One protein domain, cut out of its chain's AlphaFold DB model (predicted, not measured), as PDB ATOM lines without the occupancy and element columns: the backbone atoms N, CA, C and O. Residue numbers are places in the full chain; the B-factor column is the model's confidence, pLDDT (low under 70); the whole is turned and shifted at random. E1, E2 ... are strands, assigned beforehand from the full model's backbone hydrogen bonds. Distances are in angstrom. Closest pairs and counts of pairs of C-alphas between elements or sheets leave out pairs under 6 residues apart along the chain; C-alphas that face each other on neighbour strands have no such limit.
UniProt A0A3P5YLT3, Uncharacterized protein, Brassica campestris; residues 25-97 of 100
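This is residues 25 to 97 of the 100 residues of an uncharacterized protein of Brassica campestris (UniProt A0A3P5YLT3). Two small three-stranded antiparallel sheets sit one after the other along the longest axis, E1 E2 E3 toward one end and E4 E5 E6 following it, with no strand of one sheet within 8 A of a strand of the other. Beyond the far end of the second sheet, the link between E5 and E6 makes a long loop, of which residues 80 to 85 stick out free. The printed part has 73 residues with six named strands, E1 to E6 in that order along the chain, and no named helix; the class is all strand, though under half of the residues, 33 of 73, are in named elements. The whole is elongated, spanning 52 by 27 by 19 A, and only just extended, close to loose, with a radius of gyration of the C-alphas of 17.0 A.

Look first at E2, residues 32 to 37, the inner strand of its sheet, with E1, residues 25 to 29, and E3, residues 42 to 48, as edge strands. The three form a meander, each strand the antiparallel neighbour of the one before. In the hairpin E1 and E2, at 155 degrees, you will find N 27 and O 34 2.8 A apart, within hydrogen-bond range. In the hairpin E2 and E3, at 167 degrees, N 35 and O 45 are 3.0 A apart. A tight link leads on to E4, residues 54 to 56, and E3 and E4 are apart. E4 opens a second meander with E5, residues 65 to 70, the inner strand, and E6, residues 91 to 96. The hairpin E4 and E5, at 148 degrees, has N 67 and O 54 at 2.8 A. The hairpin E5 and E6, at 166 degrees, has N 68 and O 93 at 2.9 A, and C-alphas 69 and 92 face each other at 4.1 A.

Find C-alpha 42 at (14.652, -22.086, 33.725); from there E3, the longest strand by residues, runs 17.0 A to C-alpha 48. E2 measures 16.9 A and E1 12.2 A, beginning at C-alpha 25 at (7.642, -20.918, 25.938). In the other sheet E4 measures 6.6 A, E5 16.3 A and E6 16.8 A, ending at C-alpha 96 at (20.161, -0.421, 16.670).

The two C-alphas farthest apart are those of Pro 39 and Val 74, at 52.4 A. The printed part has no cut. The link from E5 to E6, residues 71 to 90, is long. The mean pLDDT of the printed part is 79.8, and within that link residues 72 to 89 are under 70, where the model's confidence is low.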
ATOM      1  N   VAL A  25       8.683 -21.949  26.031       93.19
ATOM      2  CA  VAL A  25       7.642 -20.918  25.938       93.19
ATOM      3  C   VAL A  25       8.317 -19.568  25.791       93.19
ATOM      4  O   VAL A  25       9.240 -19.254  26.537       93.19
ATOM      5  N   VAL A  26       7.836 -18.775  24.836       94.38
ATOM      6  CA  VAL A  26       8.216 -17.371  24.675       94.38
ATOM      7  C   VAL A  26       7.090 -16.523  25.255       94.38
ATOM      8  O   VAL A  26       5.973 -16.530  24.739       94.38
ATOM      9  N   ALA A  27       7.370 -15.839  26.358       92.44
ATOM     10  CA  ALA A  27       6.426 -14.987  27.062       92.44
ATOM     11  C   ALA A  27       6.685 -13.516  26.720       92.44
ATOM     12  O   ALA A  27       7.788 -13.012  26.936       92.44
ATOM     13  N   HIS A  28       5.653 -12.832  26.227       89.88
ATOM     14  CA  HIS A  28       5.647 -11.376  26.102       89.88
ATOM     15  C   HIS A  28       5.270 -10.773  27.457       89.88
ATOM     16  O   HIS A  28       4.181 -11.019  27.974       89.88
ATOM     17  N   GLN A  29       6.190 -10.016  28.037       88.88
ATOM     18  CA  GLN A  29       6.040  -9.292  29.291       88.88
ATOM     19  C   GLN A  29       6.031  -7.791  29.024       88.88
ATOM     20  O   GLN A  29       6.376  -7.329  27.935       88.88
ATOM     21  N   LYS A  30       5.642  -7.021  30.039       85.69
ATOM     22  CA  LYS A  30       5.653  -5.559  29.975       85.69
ATOM     23  C   LYS A  30       7.060  -5.023  29.667       85.69
ATOM     24  O   LYS A  30       7.204  -4.076  28.905       85.69
ATOM     25  N   GLU A  31       8.085  -5.661  30.229       84.81
ATOM     26  CA  GLU A  31       9.493  -5.274  30.126       84.81
ATOM     27  C   GLU A  31      10.225  -5.923  28.935       84.81
ATOM     28  O   GLU A  31      11.434  -5.734  28.793       84.81
ATOM     29  N   GLY A  32       9.538  -6.725  28.109       88.25
ATOM     30  CA  GLY A  32      10.114  -7.359  26.922       88.25
ATOM     31  C   GLY A  32       9.749  -8.831  26.745       88.25
ATOM     32  O   GLY A  32       8.612  -9.233  26.965       88.25
ATOM     33  N   ILE A  33      10.698  -9.644  26.281       91.44
ATOM     34  CA  ILE A  33      10.466 -11.045  25.903       91.44
ATOM     35  C   ILE A  33      11.317 -11.967  26.768       91.44
ATOM     36  O   ILE A  33      12.512 -11.748  26.942       91.44
ATOM     37  N   GLU A  34      10.720 -13.044  27.267       94.88
ATOM     38  CA  GLU A  34      11.436 -14.088  27.996       94.88
ATOM     39  C   GLU A  34      11.210 -15.451  27.352       94.88
ATOM     40  O   GLU A  34      10.071 -15.859  27.129       94.88
ATOM     41  N   ALA A  35      12.294 -16.182  27.101       95.38
ATOM     42  CA  ALA A  35      12.222 -17.581  26.710       95.38
ATOM     43  C   ALA A  35      12.492 -18.477  27.918       95.38
ATOM     44  O   ALA A  35      13.542 -18.384  28.558       95.38
ATOM     45  N   ILE A  36      11.557 -19.378  28.203       95.31
ATOM     46  CA  ILE A  36      11.593 -20.271  29.361       95.31
ATOM     47  C   ILE A  36      11.636 -21.708  28.864       95.31
ATOM     48  O   ILE A  36      10.785 -22.130  28.082       95.31
ATOM     49  N   HIS A  37      12.608 -22.477  29.345       91.94
ATOM     50  CA  HIS A  37      12.667 -23.910  29.110       91.94
ATOM     51  C   HIS A  37      11.603 -24.613  29.958       91.94
ATOM     52  O   HIS A  37      11.727 -24.706  31.179       91.94
ATOM     53  N   LEU A  38      10.563 -25.124  29.301       88.12
ATOM     54  CA  LEU A  38       9.395 -25.734  29.935       88.12
ATOM     55  C   LEU A  38       9.744 -26.878  30.907       88.12
ATOM     56  O   LEU A  38       9.237 -26.853  32.026       88.12
ATOM     57  N   PRO A  39      10.620 -27.847  30.561       86.00
ATOM     58  CA  PRO A  39      10.925 -28.963  31.457       86.00
ATOM     59  C   PRO A  39      11.598 -28.568  32.774       86.00
ATOM     60  O   PRO A  39      11.413 -29.241  33.781       86.00
ATOM     61  N   THR A  40      12.420 -27.515  32.773       88.75
ATOM     62  CA  THR A  40      13.182 -27.106  33.969       88.75
ATOM     63  C   THR A  40      12.624 -25.855  34.635       88.75
ATOM     64  O   THR A  40      13.077 -25.507  35.722       88.75
ATOM     65  N   GLY A  41      11.712 -25.141  33.969       89.25
ATOM     66  CA  GLY A  41      11.256 -23.810  34.364       89.25
ATOM     67  C   GLY A  41      12.349 -22.737  34.315       89.25
ATOM     68  O   GLY A  41      12.140 -21.637  34.814       89.25
ATOM     69  N   ARG A  42      13.533 -23.037  33.761       93.12
ATOM     70  CA  ARG A  42      14.652 -22.086  33.725       93.12
ATOM     71  C   ARG A  42      14.489 -21.109  32.573       93.12
ATOM     72  O   ARG A  42      14.251 -21.521  31.439       93.12
ATOM     73  N   THR A  43      14.728 -19.838  32.851       95.25
ATOM     74  CA  THR A  43      14.927 -18.811  31.832       95.25
ATOM     75  C   THR A  43      16.151 -19.150  30.985       95.25
ATOM     76  O   THR A  43      17.245 -19.341  31.517       95.25
ATOM     77  N   LEU A  44      15.963 -19.235  29.671       94.38
ATOM     78  CA  LEU A  44      17.050 -19.367  28.703       94.38
ATOM     79  C   LEU A  44      17.629 -17.999  28.354       94.38
ATOM     80  O   LEU A  44      18.845 -17.835  28.344       94.38
ATOM     81  N   PHE A  45      16.759 -17.016  28.103       91.88
ATOM     82  CA  PHE A  45      17.156 -15.625  27.918       91.88
ATOM     83  C   PHE A  45      16.005 -14.663  28.223       91.88
ATOM     84  O   PHE A  45      14.828 -15.028  28.143       91.88
ATOM     85  N   LYS A  46      16.378 -13.419  28.534       92.06
ATOM     86  CA  LYS A  46      15.491 -12.258  28.590       92.06
ATOM     87  C   LYS A  46      16.005 -11.209  27.628       92.06
ATOM     88  O   LYS A  46      17.187 -10.884  27.638       92.06
ATOM     89  N   LEU A  47      15.098 -10.694  26.821       89.00
ATOM     90  CA  LEU A  47      15.320  -9.543  25.977       89.00
ATOM     91  C   LEU A  47      14.508  -8.394  26.562       89.00
ATOM     92  O   LEU A  47      13.281  -8.405  26.483       89.00
ATOM     93  N   HIS A  48      15.198  -7.439  27.179       86.62
ATOM     94  CA  HIS A  48      14.569  -6.234  27.701       86.62
ATOM     95  C   HIS A  48      14.226  -5.295  26.548       86.62
ATOM     96  O   HIS A  48      15.093  -4.948  25.749       86.62
ATOM     97  N   LEU A  49      12.960  -4.901  26.464       85.94
ATOM     98  CA  LEU A  49      12.449  -3.992  25.446       85.94
ATOM     99  C   LEU A  49      11.832  -2.788  26.150       85.94
ATOM    100  O   LEU A  49      11.041  -2.946  27.080       85.94
ATOM    101  N   LEU A  50      12.193  -1.584  25.705       79.88
ATOM    102  CA  LEU A  50      11.587  -0.352  26.205       79.88
ATOM    103  C   LEU A  50      10.072  -0.374  25.965       79.88
ATOM    104  O   LEU A  50       9.617  -0.658  24.852       79.88
ATOM    105  N   GLU A  51       9.313  -0.059  27.014       79.44
ATOM    106  CA  GLU A  51       7.852  -0.020  26.984       79.44
ATOM    107  C   GLU A  51       7.355   1.059  26.008       79.44
ATOM    108  O   GLU A  51       7.856   2.183  25.989       79.44
ATOM    109  N   GLY A  52       6.356   0.718  25.188       73.94
ATOM    110  CA  GLY A  52       5.726   1.657  24.252       73.94
ATOM    111  C   GLY A  52       6.551   2.008  23.005       73.94
ATOM    112  O   GLY A  52       6.079   2.795  22.186       73.94
ATOM    113  N   GLY A  53       7.749   1.435  22.836       76.81
ATOM    114  CA  GLY A  53       8.556   1.547  21.617       76.81
ATOM    115  C   GLY A  53       8.213   0.477  20.575       76.81
ATOM    116  O   GLY A  53       7.749  -0.613  20.914       76.81
ATOM    117  N   LEU A  54       8.461   0.771  19.296       83.62
ATOM    118  CA  LEU A  54       8.402  -0.227  18.225       83.62
ATOM    119  C   LEU A  54       9.766  -0.913  18.122       83.62
ATOM    120  O   LEU A  54      10.773  -0.229  17.978       83.62
ATOM    121  N   HIS A  55       9.791  -2.243  18.155       86.81
ATOM    122  CA  HIS A  55      11.026  -3.017  18.023       86.81
ATOM    123  C   HIS A  55      10.971  -3.906  16.781       86.81
ATOM    124  O   HIS A  55      10.084  -4.755  16.678       86.81
ATOM    125  N   ALA A  56      11.882  -3.702  15.831       87.88
ATOM    126  CA  ALA A  56      11.947  -4.462  14.581       87.88
ATOM    127  C   ALA A  56      13.356  -4.409  13.978       87.88
ATOM    128  O   ALA A  56      14.071  -3.442  14.187       87.88
ATOM    129  N   ASP A  57      13.737  -5.425  13.209       89.56
ATOM    130  CA  ASP A  57      14.913  -5.365  12.333       89.56
ATOM    131  C   ASP A  57      14.519  -4.609  11.052       89.56
ATOM    132  O   ASP A  57      13.857  -5.165  10.167       89.56
ATOM    133  N   ILE A  58      14.812  -3.306  10.996       89.81
ATOM    134  CA  ILE A  58      14.313  -2.417   9.933       89.81
ATOM    135  C   ILE A  58      15.222  -2.454   8.709       89.81
ATOM    136  O   ILE A  58      14.743  -2.358   7.576       89.81
ATOM    137  N   ASN A  59      16.531  -2.578   8.925       89.31
ATOM    138  CA  ASN A  59      17.537  -2.588   7.863       89.31
ATOM    139  C   ASN A  59      17.900  -4.011   7.385       89.31
ATOM    140  O   ASN A  59      18.597  -4.145   6.376       89.31
ATOM    141  N   ARG A  60      17.373  -5.050   8.047       92.00
ATOM    142  CA  ARG A  60      17.566  -6.471   7.745       92.00
ATOM    143  C   ARG A  60      18.983  -6.985   8.018       92.00
ATOM    144  O   ARG A  60      19.479  -7.831   7.270       92.00
ATOM    145  N   ASP A  61      19.642  -6.480   9.055       93.06
ATOM    146  CA  ASP A  61      20.978  -6.930   9.466       93.06
ATOM    147  C   ASP A  61      20.955  -8.035  10.543       93.06
ATOM    148  O   ASP A  61      22.002  -8.588  10.892       93.06
ATOM    149  N   GLY A  62      19.762  -8.422  11.007       88.81
ATOM    150  CA  GLY A  62      19.569  -9.430  12.046       88.81
ATOM    151  C   GLY A  62      19.700  -8.891  13.472       88.81
ATOM    152  O   GLY A  62      19.664  -9.683  14.419       88.81
ATOM    153  N   VAL A  63      19.838  -7.576  13.643       88.94
ATOM    154  CA  VAL A  63      19.825  -6.881  14.928       88.94
ATOM    155  C   VAL A  63      18.461  -6.221  15.124       88.94
ATOM    156  O   VAL A  63      17.842  -5.702  14.203       88.94
ATOM    157  N   LEU A  64      17.948  -6.282  16.353       87.69
ATOM    158  CA  LEU A  64      16.686  -5.630  16.683       87.69
ATOM    159  C   LEU A  64      16.917  -4.126  16.880       87.69
ATOM    160  O   LEU A  64      17.735  -3.739  17.717       87.69
ATOM    161  N   ASP A  65      16.166  -3.296  16.157       87.75
ATOM    162  CA  ASP A  65      16.168  -1.844  16.322       87.75
ATOM    163  C   ASP A  65      15.020  -1.400  17.227       87.75
ATOM    164  O   ASP A  65      13.904  -1.908  17.128       87.75
ATOM    165  N   HIS A  66      15.275  -0.395  18.059       87.44
ATOM    166  CA  HIS A  66      14.255   0.329  18.809       87.44
ATOM    167  C   HIS A  66      13.905   1.632  18.089       87.44
ATOM    168  O   HIS A  66      14.774   2.473  17.849       87.44
ATOM    169  N   VAL A  67      12.620   1.825  17.791       85.12
ATOM    170  CA  VAL A  67      12.084   3.031  17.166       85.12
ATOM    171  C   VAL A  67      11.178   3.780  18.121       85.12
ATOM    172  O   VAL A  67      10.148   3.275  18.575       85.12
ATOM    173  N   HIS A  68      11.530   5.043  18.334       82.19
ATOM    174  CA  HIS A  68      10.670   6.027  18.963       82.19
ATOM    175  C   HIS A  68      10.153   6.991  17.900       82.19
ATOM    176  O   HIS A  68      10.943   7.643  17.218       82.19
ATOM    177  N   ALA A  69       8.833   7.084  17.758       78.75
ATOM    178  CA  ALA A  69       8.190   8.008  16.835       78.75
ATOM    179  C   ALA A  69       7.315   8.988  17.614       78.75
ATOM    180  O   ALA A  69       6.477   8.586  18.419       78.75
ATOM    181  N   VAL A  70       7.492  10.276  17.340       74.75
ATOM    182  CA  VAL A  70       6.622  11.331  17.847       74.75
ATOM    183  C   VAL A  70       5.785  11.838  16.692       74.75
ATOM    184  O   VAL A  70       6.304  12.328  15.686       74.75
ATOM    185  N   VAL A  71       4.471  11.730  16.859       71.31
ATOM    186  CA  VAL A  71       3.502  12.351  15.963       71.31
ATOM    187  C   VAL A  71       3.195  13.748  16.491       71.31
ATOM    188  O   VAL A  71       2.831  13.916  17.654       71.31
ATOM    189  N   GLY A  72       3.363  14.761  15.643       63.88
ATOM    190  CA  GLY A  72       3.090  16.152  15.991       63.88
ATOM    191  C   GLY A  72       1.643  16.344  16.433       63.88
ATOM    192  O   GLY A  72       0.721  16.090  15.662       63.88
ATOM    193  N   SER A  73       1.448  16.798  17.670       62.91
ATOM    194  CA  SER A  73       0.121  17.081  18.216       62.91
ATOM    195  C   SER A  73      -0.382  18.435  17.721       62.91
ATOM    196  O   SER A  73       0.130  19.479  18.123       62.91
ATOM    197  N   VAL A  74      -1.407  18.421  16.865       55.47
ATOM    198  CA  VAL A  74      -2.298  19.569  16.648       55.47
ATOM    199  C   VAL A  74      -3.734  19.044  16.632       55.47
ATOM    200  O   VAL A  74      -4.327  18.847  15.573       55.47
ATOM    201  N   GLY A  75      -4.269  18.786  17.830       56.38
ATOM    202  CA  GLY A  75      -5.626  18.274  18.042       56.38
ATOM    203  C   GLY A  75      -5.794  16.807  17.635       56.38
ATOM    204  O   GLY A  75      -5.035  16.288  16.823       56.38
ATOM    205  N   GLU A  76      -6.786  16.125  18.212       52.78
ATOM    206  CA  GLU A  76      -7.215  14.791  17.774       52.78
ATOM    207  C   GLU A  76      -7.566  14.819  16.280       52.78
ATOM    208  O   GLU A  76      -8.678  15.142  15.871       52.78
ATOM    209  N   ARG A  77      -6.595  14.488  15.435       54.12
ATOM    210  CA  ARG A  77      -6.824  14.116  14.047       54.12
ATOM    211  C   ARG A  77      -6.559  12.631  13.952       54.12
ATOM    212  O   ARG A  77      -5.416  12.187  13.960       54.12
ATOM    213  N   THR A  78      -7.639  11.861  13.883       55.09
ATOM    214  CA  THR A  78      -7.600  10.457  13.479       55.09
ATOM    215  C   THR A  78      -7.021  10.387  12.072       55.09
ATOM    216  O   THR A  78      -7.711  10.658  11.089       55.09
ATOM    217  N   VAL A  79      -5.732  10.082  11.970       55.47
ATOM    218  CA  VAL A  79      -5.073   9.882  10.681       55.47
ATOM    219  C   VAL A  79      -5.474   8.500  10.197       55.47
ATOM    220  O   VAL A  79      -5.144   7.486  10.810       55.47
ATOM    221  N   VAL A  80      -6.249   8.466   9.116       58.28
ATOM    222  CA  VAL A  80      -6.653   7.216   8.474       58.28
ATOM    223  C   VAL A  80      -5.398   6.532   7.937       58.28
ATOM    224  O   VAL A  80      -4.578   7.163   7.264       58.28
ATOM    225  N   SER A  81      -5.239   5.241   8.243       53.41
ATOM    226  CA  SER A  81      -4.156   4.417   7.699       53.41
ATOM    227  C   SER A  81      -4.161   4.517   6.165       53.41
ATOM    228  O   SER A  81      -5.169   4.203   5.535       53.41
ATOM    229  N   GLY A  82      -3.073   5.029   5.575       58.94
ATOM    230  CA  GLY A  82      -2.960   5.308   4.133       58.94
ATOM    231  C   GLY A  82      -3.000   6.791   3.729       58.94
ATOM    232  O   GLY A  82      -2.860   7.093   2.546       58.94
ATOM    233  N   SER A  83      -3.159   7.726   4.672       61.78
ATOM    234  CA  SER A  83      -3.020   9.163   4.395       61.78
ATOM    235  C   SER A  83      -1.552   9.564   4.176       61.78
ATOM    236  O   SER A  83      -0.679   9.199   4.961       61.78
ATOM    237  N   MET A  84      -1.285  10.350   3.128       55.91
ATOM    238  CA  MET A  84       0.022  10.972   2.839       55.91
ATOM    239  C   MET A  84       0.202  12.342   3.518       55.91
ATOM    240  O   MET A  84       1.165  13.056   3.229       55.91
ATOM    241  N   GLU A  85      -0.722  12.754   4.390       60.97
ATOM    242  CA  GLU A  85      -0.617  14.039   5.079       60.97
ATOM    243  C   GLU A  85       0.604  14.065   6.010       60.97
ATOM    244  O   GLU A  85       0.711  13.303   6.970       60.97
ATOM    245  N   VAL A  86       1.538  14.978   5.728       58.41
ATOM    246  CA  VAL A  86       2.720  15.199   6.565       58.41
ATOM    247  C   VAL A  86       2.288  15.938   7.826       58.41
ATOM    248  O   VAL A  86       2.203  17.168   7.857       58.41
ATOM    249  N   LEU A  87       2.017  15.176   8.877       59.66
ATOM    250  CA  LEU A  87       1.805  15.699  10.220       59.66
ATOM    251  C   LEU A  87       3.087  16.427  10.673       59.66
ATOM    252  O   LEU A  87       4.191  15.889  10.576       59.66
ATOM    253  N   LYS A  88       2.971  17.671  11.149       63.81
ATOM    254  CA  LYS A  88       4.108  18.467  11.642       63.81
ATOM    255  C   LYS A  88       3.900  18.827  13.117       63.81
ATOM    256  O   LYS A  88       2.809  19.282  13.449       63.81
ATOM    257  N   PRO A  89       4.928  18.712  13.977       64.69
ATOM    258  CA  PRO A  89       6.242  18.108  13.735       64.69
ATOM    259  C   PRO A  89       6.196  16.582  13.930       64.69
ATOM    260  O   PRO A  89       5.979  16.124  15.046       64.69
ATOM    261  N   CYS A  90       6.422  15.792  12.876       75.06
ATOM    262  CA  CYS A  90       6.650  14.351  13.016       75.06
ATOM    263  C   CYS A  90       8.117  14.016  12.841       75.06
ATOM    264  O   CYS A  90       8.764  14.494  11.911       75.06
ATOM    265  N   TRP A  91       8.617  13.168  13.726       79.75
ATOM    266  CA  TRP A  91       9.966  12.639  13.653       79.75
ATOM    267  C   TRP A  91      10.000  11.244  14.266       79.75
ATOM    268  O   TRP A  91       9.176  10.899  15.112       79.75
ATOM    269  N   ALA A  92      10.955  10.437  13.820       81.81
ATOM    270  CA  ALA A  92      11.240   9.141  14.403       81.81
ATOM    271  C   ALA A  92      12.753   8.958  14.508       81.81
ATOM    272  O   ALA A  92      13.499   9.429  13.648       81.81
ATOM    273  N   VAL A  93      13.195   8.290  15.567       84.25
ATOM    274  CA  VAL A  93      14.590   7.910  15.790       84.25
ATOM    275  C   VAL A  93      14.634   6.400  15.954       84.25
ATOM    276  O   VAL A  93      13.887   5.851  16.761       84.25
ATOM    277  N   ALA A  94      15.510   5.755  15.185       86.50
ATOM    278  CA  ALA A  94      15.822   4.340  15.299       86.50
ATOM    279  C   ALA A  94      17.218   4.178  15.915       86.50
ATOM    280  O   ALA A  94      18.173   4.813  15.465       86.50
ATOM    281  N   THR A  95      17.332   3.339  16.939       85.25
ATOM    282  CA  THR A  95      18.598   2.952  17.568       85.25
ATOM    283  C   THR A  95      18.763   1.446  17.450       85.25
ATOM    284  O   THR A  95      17.884   0.713  17.895       85.25
ATOM    285  N   SER A  96      19.875   1.000  16.869       85.38
ATOM    286  CA  SER A  96      20.161  -0.421  16.670       85.38
ATOM    287  C   SER A  96      20.949  -1.012  17.837       85.38
ATOM    288  O   SER A  96      21.816  -0.342  18.410       85.38
ATOM    289  N   GLY A  97      20.679  -2.277  18.156       76.56
ATOM    290  CA  GLY A  97      21.376  -3.032  19.193       76.56
ATOM    291  C   GLY A  97      20.617  -3.110  20.516       76.56
ATOM    292  O   GLY A  97      19.580  -2.480  20.711       76.56
TER     293      GLY A  97